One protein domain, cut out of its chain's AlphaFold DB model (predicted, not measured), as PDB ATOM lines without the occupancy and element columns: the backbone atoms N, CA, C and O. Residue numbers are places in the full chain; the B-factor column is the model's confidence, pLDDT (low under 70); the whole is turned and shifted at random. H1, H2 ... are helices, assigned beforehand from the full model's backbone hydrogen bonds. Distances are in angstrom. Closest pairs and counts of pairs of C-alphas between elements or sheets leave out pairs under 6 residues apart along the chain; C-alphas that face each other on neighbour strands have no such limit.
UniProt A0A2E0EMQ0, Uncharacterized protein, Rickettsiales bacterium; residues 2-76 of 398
ATOM      1  N   ILE A   2     -16.284 -20.188 -32.045       50.19
ATOM      2  CA  ILE A   2     -15.951 -18.800 -31.621       50.19
ATOM      3  C   ILE A   2     -14.536 -18.686 -31.021       50.19
ATOM      4  O   ILE A   2     -13.811 -17.748 -31.325       50.19
ATOM      5  N   LYS A   3     -14.144 -19.653 -30.179       55.44
ATOM      6  CA  LYS A   3     -12.840 -19.676 -29.498       55.44
ATOM      7  C   LYS A   3     -11.657 -19.847 -30.459       55.44
ATOM      8  O   LYS A   3     -10.592 -19.319 -30.194       55.44
ATOM      9  N   ASN A   4     -11.881 -20.549 -31.567       56.78
ATOM     10  CA  ASN A   4     -10.823 -21.106 -32.404       56.78
ATOM     11  C   ASN A   4     -10.194 -20.070 -33.350       56.78
ATOM     12  O   ASN A   4      -9.010 -20.127 -33.640       56.78
ATOM     13  N   ILE A   5     -10.962 -19.073 -33.802       61.22
ATOM     14  CA  ILE A   5     -10.435 -18.017 -34.689       61.22
ATOM     15  C   ILE A   5      -9.498 -17.060 -33.932       61.22
ATOM     16  O   ILE A   5      -8.558 -16.532 -34.517       61.22
ATOM     17  N   ARG A   6      -9.726 -16.871 -32.626       62.03
ATOM     18  CA  ARG A   6      -9.021 -15.886 -31.790       62.03
ATOM     19  C   ARG A   6      -7.629 -16.314 -31.352       62.03
ATOM     20  O   ARG A   6      -6.792 -15.456 -31.114       62.03
ATOM     21  N   SER A   7      -7.402 -17.614 -31.190       62.31
ATOM     22  CA  SER A   7      -6.151 -18.151 -30.652       62.31
ATOM     23  C   SER A   7      -5.124 -18.493 -31.728       62.31
ATOM     24  O   SER A   7      -3.937 -18.461 -31.430       62.31
ATOM     25  N   GLY A   8      -5.561 -18.806 -32.957       61.00
ATOM     26  CA  GLY A   8      -4.652 -19.127 -34.064       61.00
ATOM     27  C   GLY A   8      -3.706 -20.294 -33.751       61.00
ATOM     28  O   GLY A   8      -2.564 -20.302 -34.191       61.00
ATOM     29  N   THR A   9      -4.139 -21.268 -32.947       69.12
ATOM     30  CA  THR A   9      -3.294 -22.427 -32.619       69.12
ATOM     31  C   THR A   9      -3.315 -23.453 -33.747       69.12
ATOM     32  O   THR A   9      -4.262 -23.508 -34.529       69.12
ATOM     33  N   LEU A  10      -2.306 -24.327 -33.812       60.81
ATOM     34  CA  LEU A  10      -2.212 -25.382 -34.831       60.81
ATOM     35  C   LEU A  10      -3.480 -26.266 -34.910       60.81
ATOM     36  O   LEU A  10      -3.868 -26.713 -35.989       60.81
ATOM     37  N   GLU A  11      -4.149 -26.508 -33.780       65.94
ATOM     38  CA  GLU A  11      -5.414 -27.256 -33.719       65.94
ATOM     39  C   GLU A  11      -6.592 -26.465 -34.306       65.94
ATOM     40  O   GLU A  11      -7.446 -27.033 -34.989       65.94
ATOM     41  N   ASP A  12      -6.612 -25.145 -34.110       65.81
ATOM     42  CA  ASP A  12      -7.609 -24.257 -34.708       65.81
ATOM     43  C   ASP A  12      -7.452 -24.174 -36.227       65.81
ATOM     44  O   ASP A  12      -8.451 -24.218 -36.948       65.81
ATOM     45  N   PHE A  13      -6.207 -24.122 -36.712       63.56
ATOM     46  CA  PHE A  13      -5.883 -24.204 -38.137       63.56
ATOM     47  C   PHE A  13      -6.428 -25.485 -38.755       63.56
ATOM     48  O   PHE A  13      -7.159 -25.415 -39.742       63.56
ATOM     49  N   LYS A  14      -6.149 -26.646 -38.144       63.47
ATOM     50  CA  LYS A  14      -6.675 -27.937 -38.613       63.47
ATOM     51  C   LYS A  14      -8.202 -27.924 -38.662       63.47
ATOM     52  O   LYS A  14      -8.783 -28.186 -39.713       63.47
ATOM     53  N   LEU A  15      -8.852 -27.472 -37.588       70.56
ATOM     54  CA  LEU A  15     -10.313 -27.418 -37.500       70.56
ATOM     55  C   LEU A  15     -10.957 -26.508 -38.563       70.56
ATOM     56  O   LEU A  15     -11.995 -26.860 -39.123       70.56
ATOM     57  N   VAL A  16     -10.380 -25.332 -38.820       69.12
ATOM     58  CA  VAL A  16     -10.866 -24.388 -39.844       69.12
ATOM     59  C   VAL A  16     -10.556 -24.899 -41.251       69.12
ATOM     60  O   VAL A  16     -11.371 -24.742 -42.161       69.12
ATOM     61  N   SER A  17      -9.406 -25.547 -41.440       61.44
ATOM     62  CA  SER A  17      -8.996 -26.089 -42.733       61.44
ATOM     63  C   SER A  17      -9.874 -27.266 -43.181       61.44
ATOM     64  O   SER A  17     -10.211 -27.350 -44.362       61.44
ATOM     65  N   GLU A  18     -10.334 -28.102 -42.247       67.12
ATOM     66  CA  GLU A  18     -11.145 -29.296 -42.518       67.12
ATOM     67  C   GLU A  18     -12.652 -29.006 -42.623       67.12
ATOM     68  O   GLU A  18     -13.385 -29.761 -43.261       67.12
ATOM     69  N   LYS A  19     -13.147 -27.914 -42.020       69.00
ATOM     70  CA  LYS A  19     -14.586 -27.606 -41.987       69.00
ATOM     71  C   LYS A  19     -15.017 -26.623 -43.071       69.00
ATOM     72  O   LYS A  19     -14.367 -25.612 -43.330       69.00
ATOM     73  N   THR A  20     -16.202 -26.859 -43.631       65.88
ATOM     74  CA  THR A  20     -16.924 -25.842 -44.405       65.88
ATOM     75  C   THR A  20     -17.501 -24.813 -43.440       65.88
ATOM     76  O   THR A  20     -18.455 -25.087 -42.711       65.88
ATOM     77  N   LEU A  21     -16.910 -23.622 -43.407       68.50
ATOM     78  CA  LEU A  21     -17.438 -22.496 -42.646       68.50
ATOM     79  C   LEU A  21     -18.463 -21.735 -43.487       68.50
ATOM     80  O   LEU A  21     -18.236 -21.457 -44.663       68.50
ATOM     81  N   ALA A  22     -19.583 -21.351 -42.873       69.12
ATOM     82  CA  ALA A  22     -20.540 -20.472 -43.528       69.12
ATOM     83  C   ALA A  22     -19.869 -19.122 -43.830       69.12
ATOM     84  O   ALA A  22     -19.400 -18.444 -42.916       69.12
ATOM     85  N   THR A  23     -19.867 -18.691 -45.095       71.88
ATOM     86  CA  THR A  23     -19.218 -17.440 -45.529       71.88
ATOM     87  C   THR A  23     -19.692 -16.225 -44.727       71.88
ATOM     88  O   THR A  23     -18.899 -15.339 -44.421       71.88
ATOM     89  N   LYS A  24     -20.972 -16.195 -44.328       75.44
ATOM     90  CA  LYS A  24     -21.534 -15.152 -43.455       75.44
ATOM     91  C   LYS A  24     -20.759 -15.017 -42.136       75.44
ATOM     92  O   LYS A  24     -20.451 -13.909 -41.723       75.44
ATOM     93  N   TYR A  25     -20.397 -16.138 -41.518       76.69
ATOM     94  CA  TYR A  25     -19.684 -16.151 -40.243       76.69
ATOM     95  C   TYR A  25     -18.256 -15.610 -40.376       76.69
ATOM     96  O   TYR A  25     -17.809 -14.842 -39.528       76.69
ATOM     97  N   ILE A  26     -17.560 -15.959 -41.464       75.62
ATOM     98  CA  ILE A  26     -16.229 -15.407 -41.752       75.62
ATOM     99  C   ILE A  26     -16.327 -13.887 -41.939       75.62
ATOM    100  O   ILE A  26     -15.579 -13.139 -41.315       75.62
ATOM    101  N   LYS A  27     -17.301 -13.423 -42.733       77.56
ATOM    102  CA  LYS A  27     -17.530 -11.993 -42.997       77.56
ATOM    103  C   LYS A  27     -17.781 -11.170 -41.735       77.56
ATOM    104  O   LYS A  27     -17.387 -10.014 -41.694       77.56
ATOM    105  N   GLU A  28     -18.447 -11.729 -40.733       78.38
ATOM    106  CA  GLU A  28     -18.795 -11.015 -39.498       78.38
ATOM    107  C   GLU A  28     -17.649 -10.979 -38.475       78.38
ATOM    108  O   GLU A  28     -17.699 -10.189 -37.533       78.38
ATOM    109  N   ARG A  29     -16.635 -11.844 -38.618       81.69
ATOM    110  CA  ARG A  29     -15.663 -12.114 -37.540       81.69
ATOM    111  C   ARG A  29     -14.213 -12.187 -37.982       81.69
ATOM    112  O   ARG A  29     -13.361 -12.578 -37.192       81.69
ATOM    113  N   ILE A  30     -13.907 -11.812 -39.219       84.25
ATOM    114  CA  ILE A  30     -12.539 -11.897 -39.732       84.25
ATOM    115  C   ILE A  30     -11.547 -11.052 -38.919       84.25
ATOM    116  O   ILE A  30     -10.404 -11.451 -38.723       84.25
ATOM    117  N   HIS A  31     -12.011  -9.928 -38.367       84.81
ATOM    118  CA  HIS A  31     -11.232  -9.056 -37.489       84.81
ATOM    119  C   HIS A  31     -10.814  -9.726 -36.173       84.81
ATOM    120  O   HIS A  31      -9.985  -9.185 -35.449       84.81
ATOM    121  N   GLU A  32     -11.375 -10.888 -35.839       86.94
ATOM    122  CA  GLU A  32     -10.998 -11.650 -34.654       86.94
ATOM    123  C   GLU A  32      -9.860 -12.646 -34.908       86.94
ATOM    124  O   GLU A  32      -9.478 -13.348 -33.976       86.94
ATOM    125  N   ALA A  33      -9.334 -12.753 -36.134       85.62
ATOM    126  CA  ALA A  33      -8.263 -13.696 -36.458       85.62
ATOM    127  C   ALA A  33      -7.025 -13.445 -35.585       85.62
ATOM    128  O   ALA A  33      -6.456 -12.358 -35.626       85.62
ATOM    129  N   GLY A  34      -6.616 -14.428 -34.783       83.25
ATOM    130  CA  GLY A  34      -5.523 -14.271 -33.816       83.25
ATOM    131  C   GLY A  34      -4.141 -14.079 -34.441       83.25
ATOM    132  O   GLY A  34      -3.267 -13.497 -33.808       83.25
ATOM    133  N   THR A  35      -3.954 -14.545 -35.678       85.56
ATOM    134  CA  THR A  35      -2.697 -14.444 -36.432       85.56
ATOM    135  C   THR A  35      -2.963 -14.129 -37.906       85.56
ATOM    136  O   THR A  35      -4.095 -14.281 -38.386       85.56
ATOM    137  N   ILE A  36      -1.918 -13.713 -38.629       87.19
ATOM    138  CA  ILE A  36      -1.975 -13.421 -40.070       87.19
ATOM    139  C   ILE A  36      -2.311 -14.687 -40.863       87.19
ATOM    140  O   ILE A  36      -3.171 -14.656 -41.733       87.19
ATOM    141  N   GLU A  37      -1.739 -15.833 -40.511       86.12
ATOM    142  CA  GLU A  37      -1.970 -17.086 -41.235       86.12
ATOM    143  C   GLU A  37      -3.427 -17.551 -41.070       86.12
ATOM    144  O   GLU A  37      -4.037 -18.093 -41.993       86.12
ATOM    145  N   MET A  38      -4.037 -17.305 -39.901       85.81
ATOM    146  CA  MET A  38      -5.447 -17.632 -39.665       85.81
ATOM    147  C   MET A  38      -6.331 -16.699 -40.486       85.81
ATOM    148  O   MET A  38      -7.333 -17.127 -41.061       85.81
ATOM    149  N   PHE A  39      -5.951 -15.425 -40.562       88.25
ATOM    150  CA  PHE A  39      -6.610 -14.454 -41.418       88.25
ATOM    151  C   PHE A  39      -6.548 -14.873 -42.895       88.25
ATOM    152  O   PHE A  39      -7.594 -14.952 -43.539       88.25
ATOM    153  N   GLU A  40      -5.376 -15.237 -43.414       85.06
ATOM    154  CA  GLU A  40      -5.200 -15.731 -44.783       85.06
ATOM    155  C   GLU A  40      -6.060 -16.969 -45.063       85.06
ATOM    156  O   GLU A  40      -6.777 -17.013 -46.067       85.06
ATOM    157  N   LEU A  41      -6.058 -17.953 -44.157       82.94
ATOM    158  CA  LEU A  41      -6.879 -19.159 -44.282       82.94
ATOM    159  C   LEU A  41      -8.373 -18.815 -44.351       82.94
ATOM    160  O   LEU A  41      -9.113 -19.373 -45.167       82.94
ATOM    161  N   LEU A  42      -8.833 -17.875 -43.522       83.81
ATOM    162  CA  LEU A  42     -10.213 -17.395 -43.552       83.81
ATOM    163  C   LEU A  42     -10.541 -16.698 -44.878       83.81
ATOM    164  O   LEU A  42     -11.610 -16.952 -45.433       83.81
ATOM    165  N   VAL A  43      -9.634 -15.874 -45.414       83.19
ATOM    166  CA  VAL A  43      -9.801 -15.233 -46.730       83.19
ATOM    167  C   VAL A  43      -9.877 -16.273 -47.848       83.19
ATOM    168  O   VAL A  43     -10.775 -16.196 -48.688       83.19
ATOM    169  N   GLN A  44      -8.998 -17.278 -47.839       81.50
ATOM    170  CA  GLN A  44      -8.988 -18.363 -48.826       81.50
ATOM    171  C   GLN A  44     -10.314 -19.134 -48.844       81.50
ATOM    172  O   GLN A  44     -10.850 -19.434 -49.909       81.50
ATOM    173  N   LYS A  45     -10.901 -19.395 -47.671       78.75
ATOM    174  CA  LYS A  45     -12.185 -20.104 -47.544       78.75
ATOM    175  C   LYS A  45     -13.391 -19.332 -48.101       78.75
ATOM    176  O   LYS A  45     -14.473 -19.909 -48.202       78.75
ATOM    177  N   MET A  46     -13.251 -18.054 -48.459       77.44
ATOM    178  CA  MET A  46     -14.377 -17.230 -48.915       77.44
ATOM    179  C   MET A  46     -14.673 -17.269 -50.421       77.44
ATOM    180  O   MET A  46     -15.631 -16.614 -50.825       77.44
ATOM    181  N   ASN A  47     -13.921 -17.998 -51.254       66.75
ATOM    182  CA  ASN A  47     -14.140 -18.142 -52.714       66.75
ATOM    183  C   ASN A  47     -14.349 -16.833 -53.524       66.75
ATOM    184  O   ASN A  47     -14.714 -16.886 -54.695       66.75
ATOM    185  N   GLY A  48     -14.106 -15.659 -52.936       62.81
ATOM    186  CA  GLY A  48     -14.359 -14.349 -53.549       62.81
ATOM    187  C   GLY A  48     -13.588 -13.193 -52.906       62.81
ATOM    188  O   GLY A  48     -13.913 -12.038 -53.158       62.81
ATOM    189  N   GLY A  49     -12.585 -13.496 -52.074       73.00
ATOM    190  CA  GLY A  49     -11.706 -12.503 -51.456       73.00
ATOM    191  C   GLY A  49     -12.358 -11.642 -50.368       73.00
ATOM    192  O   GLY A  49     -13.468 -11.900 -49.893       73.00
ATOM    193  N   LEU A  50     -11.618 -10.619 -49.942       77.38
ATOM    194  CA  LEU A  50     -12.079  -9.612 -48.990       77.38
ATOM    195  C   LEU A  50     -13.073  -8.670 -49.666       77.38
ATOM    196  O   LEU A  50     -12.830  -8.171 -50.759       77.38
ATOM    197  N   ASN A  51     -14.187  -8.385 -48.994       76.75
ATOM    198  CA  ASN A  51     -15.108  -7.333 -49.425       76.75
ATOM    199  C   ASN A  51     -14.972  -6.088 -48.538       76.75
ATOM    200  O   ASN A  51     -14.393  -6.135 -47.451       76.75
ATOM    201  N   TYR A  52     -15.573  -4.982 -48.978       77.75
ATOM    202  CA  TYR A  52     -15.488  -3.691 -48.293       77.75
ATOM    203  C   TYR A  52     -15.892  -3.730 -46.820       77.75
ATOM    204  O   TYR A  52     -15.208  -3.135 -45.994       77.75
ATOM    205  N   GLN A  53     -16.951  -4.461 -46.460       76.69
ATOM    206  CA  GLN A  53     -17.403  -4.538 -45.065       76.69
ATOM    207  C   GLN A  53     -16.376  -5.204 -44.151       76.69
ATOM    208  O   GLN A  53     -16.337  -4.925 -42.958       76.69
ATOM    209  N   MET A  54     -15.537  -6.076 -44.696       82.62
ATOM    210  CA  MET A  54     -14.522  -6.784 -43.929       82.62
ATOM    211  C   MET A  54     -13.314  -5.894 -43.654       82.62
ATOM    212  O   MET A  54     -12.841  -5.859 -42.524       82.62
ATOM    213  N   ILE A  55     -12.870  -5.114 -44.643       85.19
ATOM    214  CA  ILE A  55     -11.773  -4.148 -44.465       85.19
ATOM    215  C   ILE A  55     -12.220  -3.023 -43.514       85.19
ATOM    216  O   ILE A  55     -11.552  -2.748 -42.522       85.19
ATOM    217  N   LEU A  56     -13.421  -2.480 -43.766       79.19
ATOM    218  CA  LEU A  56     -14.458  -2.175 -42.769       79.19
ATOM    219  C   LEU A  56     -14.072  -2.474 -41.317       79.19
ATOM    220  O   LEU A  56     -13.579  -1.607 -40.585       79.19
ATOM    221  N   GLN A  57     -14.318  -3.731 -40.958       81.00
ATOM    222  CA  GLN A  57     -14.140  -4.279 -39.623       81.00
ATOM    223  C   GLN A  57     -12.690  -4.297 -39.154       81.00
ATOM    224  O   GLN A  57     -12.459  -4.103 -37.965       81.00
ATOM    225  N   LEU A  58     -11.713  -4.542 -40.030       87.69
ATOM    226  CA  LEU A  58     -10.305  -4.512 -39.624       87.69
ATOM    227  C   LEU A  58      -9.928  -3.121 -39.110       87.69
ATOM    228  O   LEU A  58      -9.347  -2.992 -38.036       87.69
ATOM    229  N   ILE A  59     -10.356  -2.083 -39.831       81.69
ATOM    230  CA  ILE A  59     -10.161  -0.695 -39.412       81.69
ATOM    231  C   ILE A  59     -11.004  -0.382 -38.161       81.69
ATOM    232  O   ILE A  59     -10.509   0.301 -37.276       81.69
ATOM    233  N   ASP A  60     -12.257  -0.865 -38.063       76.69
ATOM    234  CA  ASP A  60     -13.099  -0.686 -36.855       76.69
ATOM    235  C   ASP A  60     -12.449  -1.238 -35.586       76.69
ATOM    236  O   ASP A  60     -12.637  -0.691 -34.503       76.69
ATOM    237  N   ASN A  61     -11.741  -2.356 -35.717       82.00
ATOM    238  CA  ASN A  61     -11.199  -3.109 -34.593       82.00
ATOM    239  C   ASN A  61      -9.693  -2.893 -34.421       82.00
ATOM    240  O   ASN A  61      -9.044  -3.691 -33.747       82.00
ATOM    241  N   ASN A  62      -9.134  -1.841 -35.030       85.06
ATOM    242  CA  ASN A  62      -7.715  -1.484 -34.941       85.06
ATOM    243  C   ASN A  62      -6.769  -2.651 -35.281       85.06
ATOM    244  O   ASN A  62      -5.675  -2.766 -34.730       85.06
ATOM    245  N   ARG A  63      -7.189  -3.530 -36.198       89.69
ATOM    246  CA  ARG A  63      -6.392  -4.659 -36.692       89.69
ATOM    247  C   ARG A  63      -5.427  -4.201 -37.774       89.69
ATOM    248  O   ARG A  63      -5.491  -4.651 -38.917       89.69
ATOM    249  N   TYR A  64      -4.567  -3.248 -37.415       89.44
ATOM    250  CA  TYR A  64      -3.571  -2.676 -38.322       89.44
ATOM    251  C   TYR A  64      -2.540  -3.714 -38.761       89.44
ATOM    252  O   TYR A  64      -2.082  -3.670 -39.894       89.44
ATOM    253  N   ASP A  65      -2.260  -4.698 -37.907       88.94
ATOM    254  CA  ASP A  65      -1.461  -5.879 -38.231       88.94
ATOM    255  C   ASP A  65      -2.002  -6.628 -39.460       88.94
ATOM    256  O   ASP A  65      -1.250  -6.959 -40.373       88.94
ATOM    257  N   LEU A  66      -3.324  -6.821 -39.527       90.88
ATOM    258  CA  LEU A  66      -3.981  -7.468 -40.664       90.88
ATOM    259  C   LEU A  66      -4.156  -6.516 -41.853       90.88
ATOM    260  O   LEU A  66      -4.111  -6.956 -42.998       90.88
ATOM    261  N   LEU A  67      -4.356  -5.216 -41.603       89.56
ATOM    262  CA  LEU A  67      -4.465  -4.212 -42.668       89.56
ATOM    263  C   LEU A  67      -3.165  -4.076 -43.458       89.56
ATOM    264  O   LEU A  67      -3.208  -4.087 -44.685       89.56
ATOM    265  N   LYS A  68      -2.023  -4.012 -42.770       90.44
ATOM    266  CA  LYS A  68      -0.691  -3.981 -43.388       90.44
ATOM    267  C   LYS A  68      -0.492  -5.126 -44.373       90.44
ATOM    268  O   LYS A  68      -0.030  -4.913 -45.487       90.44
ATOM    269  N   HIS A  69      -0.954  -6.317 -43.998       87.75
ATOM    270  CA  HIS A  69      -0.858  -7.507 -44.833       87.75
ATOM    271  C   HIS A  69      -1.696  -7.432 -46.126       87.75
ATOM    272  O   HIS A  69      -1.374  -8.104 -47.102       87.75
ATOM    273  N   ILE A  70      -2.749  -6.609 -46.171       88.25
ATOM    274  CA  ILE A  70      -3.638  -6.504 -47.341       88.25
ATOM    275  C   ILE A  70      -3.450  -5.222 -48.157       88.25
ATOM    276  O   ILE A  70      -4.033  -5.110 -49.229       88.25
ATOM    277  N   ILE A  71      -2.662  -4.244 -47.698       85.69
ATOM    278  CA  ILE A  71      -2.386  -3.017 -48.471       85.69
ATOM    279  C   ILE A  71      -1.696  -3.341 -49.809       85.69
ATOM    280  O   ILE A  71      -1.965  -2.687 -50.819       85.69
ATOM    281  N   ALA A  72      -0.879  -4.395 -49.829       71.25
ATOM    282  CA  ALA A  72      -0.227  -4.920 -51.027       71.25
ATOM    283  C   ALA A  72      -1.098  -5.914 -51.832       71.25
ATOM    284  O   ALA A  72      -0.619  -6.507 -52.793       71.25
ATOM    285  N   ASP A  73      -2.359  -6.142 -51.443       77.62
ATOM    286  CA  ASP A  73      -3.248  -7.081 -52.129       77.62
ATOM    287  C   ASP A  73      -3.967  -6.407 -53.307       77.62
ATOM    288  O   ASP A  73      -4.968  -5.702 -53.133       77.62
ATOM    289  N   ASP A  74      -3.498  -6.694 -54.522       70.31
ATOM    290  CA  ASP A  74      -4.048  -6.180 -55.785       70.31
ATOM    291  C   ASP A  74      -5.526  -6.543 -56.027       70.31
ATOM    292  O   ASP A  74      -6.176  -6.002 -56.925       70.31
ATOM    293  N   ARG A  75      -6.104  -7.462 -55.239       72.94
ATOM    294  CA  ARG A  75      -7.538  -7.792 -55.311       72.94
ATOM    295  C   ARG A  75      -8.415  -6.694 -54.709       72.94
ATOM    296  O   ARG A  75      -9.621  -6.674 -54.968       72.94
ATOM    297  N   ILE A  76      -7.850  -5.802 -53.894       79.00
ATOM    298  CA  ILE A  76      -8.575  -4.679 -53.299       79.00
ATOM    299  C   ILE A  76      -8.533  -3.500 -54.266       79.00
ATOM    300  O   ILE A  76      -7.476  -2.993 -54.615       79.00
TER     301      ILE A  76
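What this domain is: This is residues 2 to 76 of the 398 residues of an uncharacterized protein of Rickettsiales bacterium (UniProt A0A2E0EMQ0). Five short helices pack in two layers, H2, H4 and H6 in one, H3 and H5 in the other, with H1 close to H2, H3 and H4. The 75 printed residues have six named helices, H1 to H6, and no named strand: all helix. The whole is compact, radius of gyration of the C-alphas 11.4 A, spanning 28 by 22 by 19 A.

How they stand to each other: H1, residues 2 to 7, is close to but not clearly touching H2, residues 10 to 18. H2 touches the hub H4, residues 36 to 44, closest C-alphas Phe 13 and Met 38, 6.8 A. H3, residues 23 to 32, touches H5, residues 52 to 60, closest C-alphas His 31 and Leu 58, 5.1 A. H5 and H6, residues 64 to 71, form a hairpin. O i to N i+4 pairs are within hydrogen-bond range throughout H2, H4 and H5, in 4 of 6 in H3, 3 of 4 in H6 and 0 of 2 in H1, whose i+3 pairs give 0 of 3.

Where its parts are: C-alpha 2 begins H1 at (-15.951, -18.800, -31.621); C-alpha 71 ends H6 at (-2.386, -3.017, -48.471). H3 is 14.8 A long.

The domain as a whole: No link is long. Residues 2 to 14, 16 to 22 and 47 to 48 have pLDDT under 70.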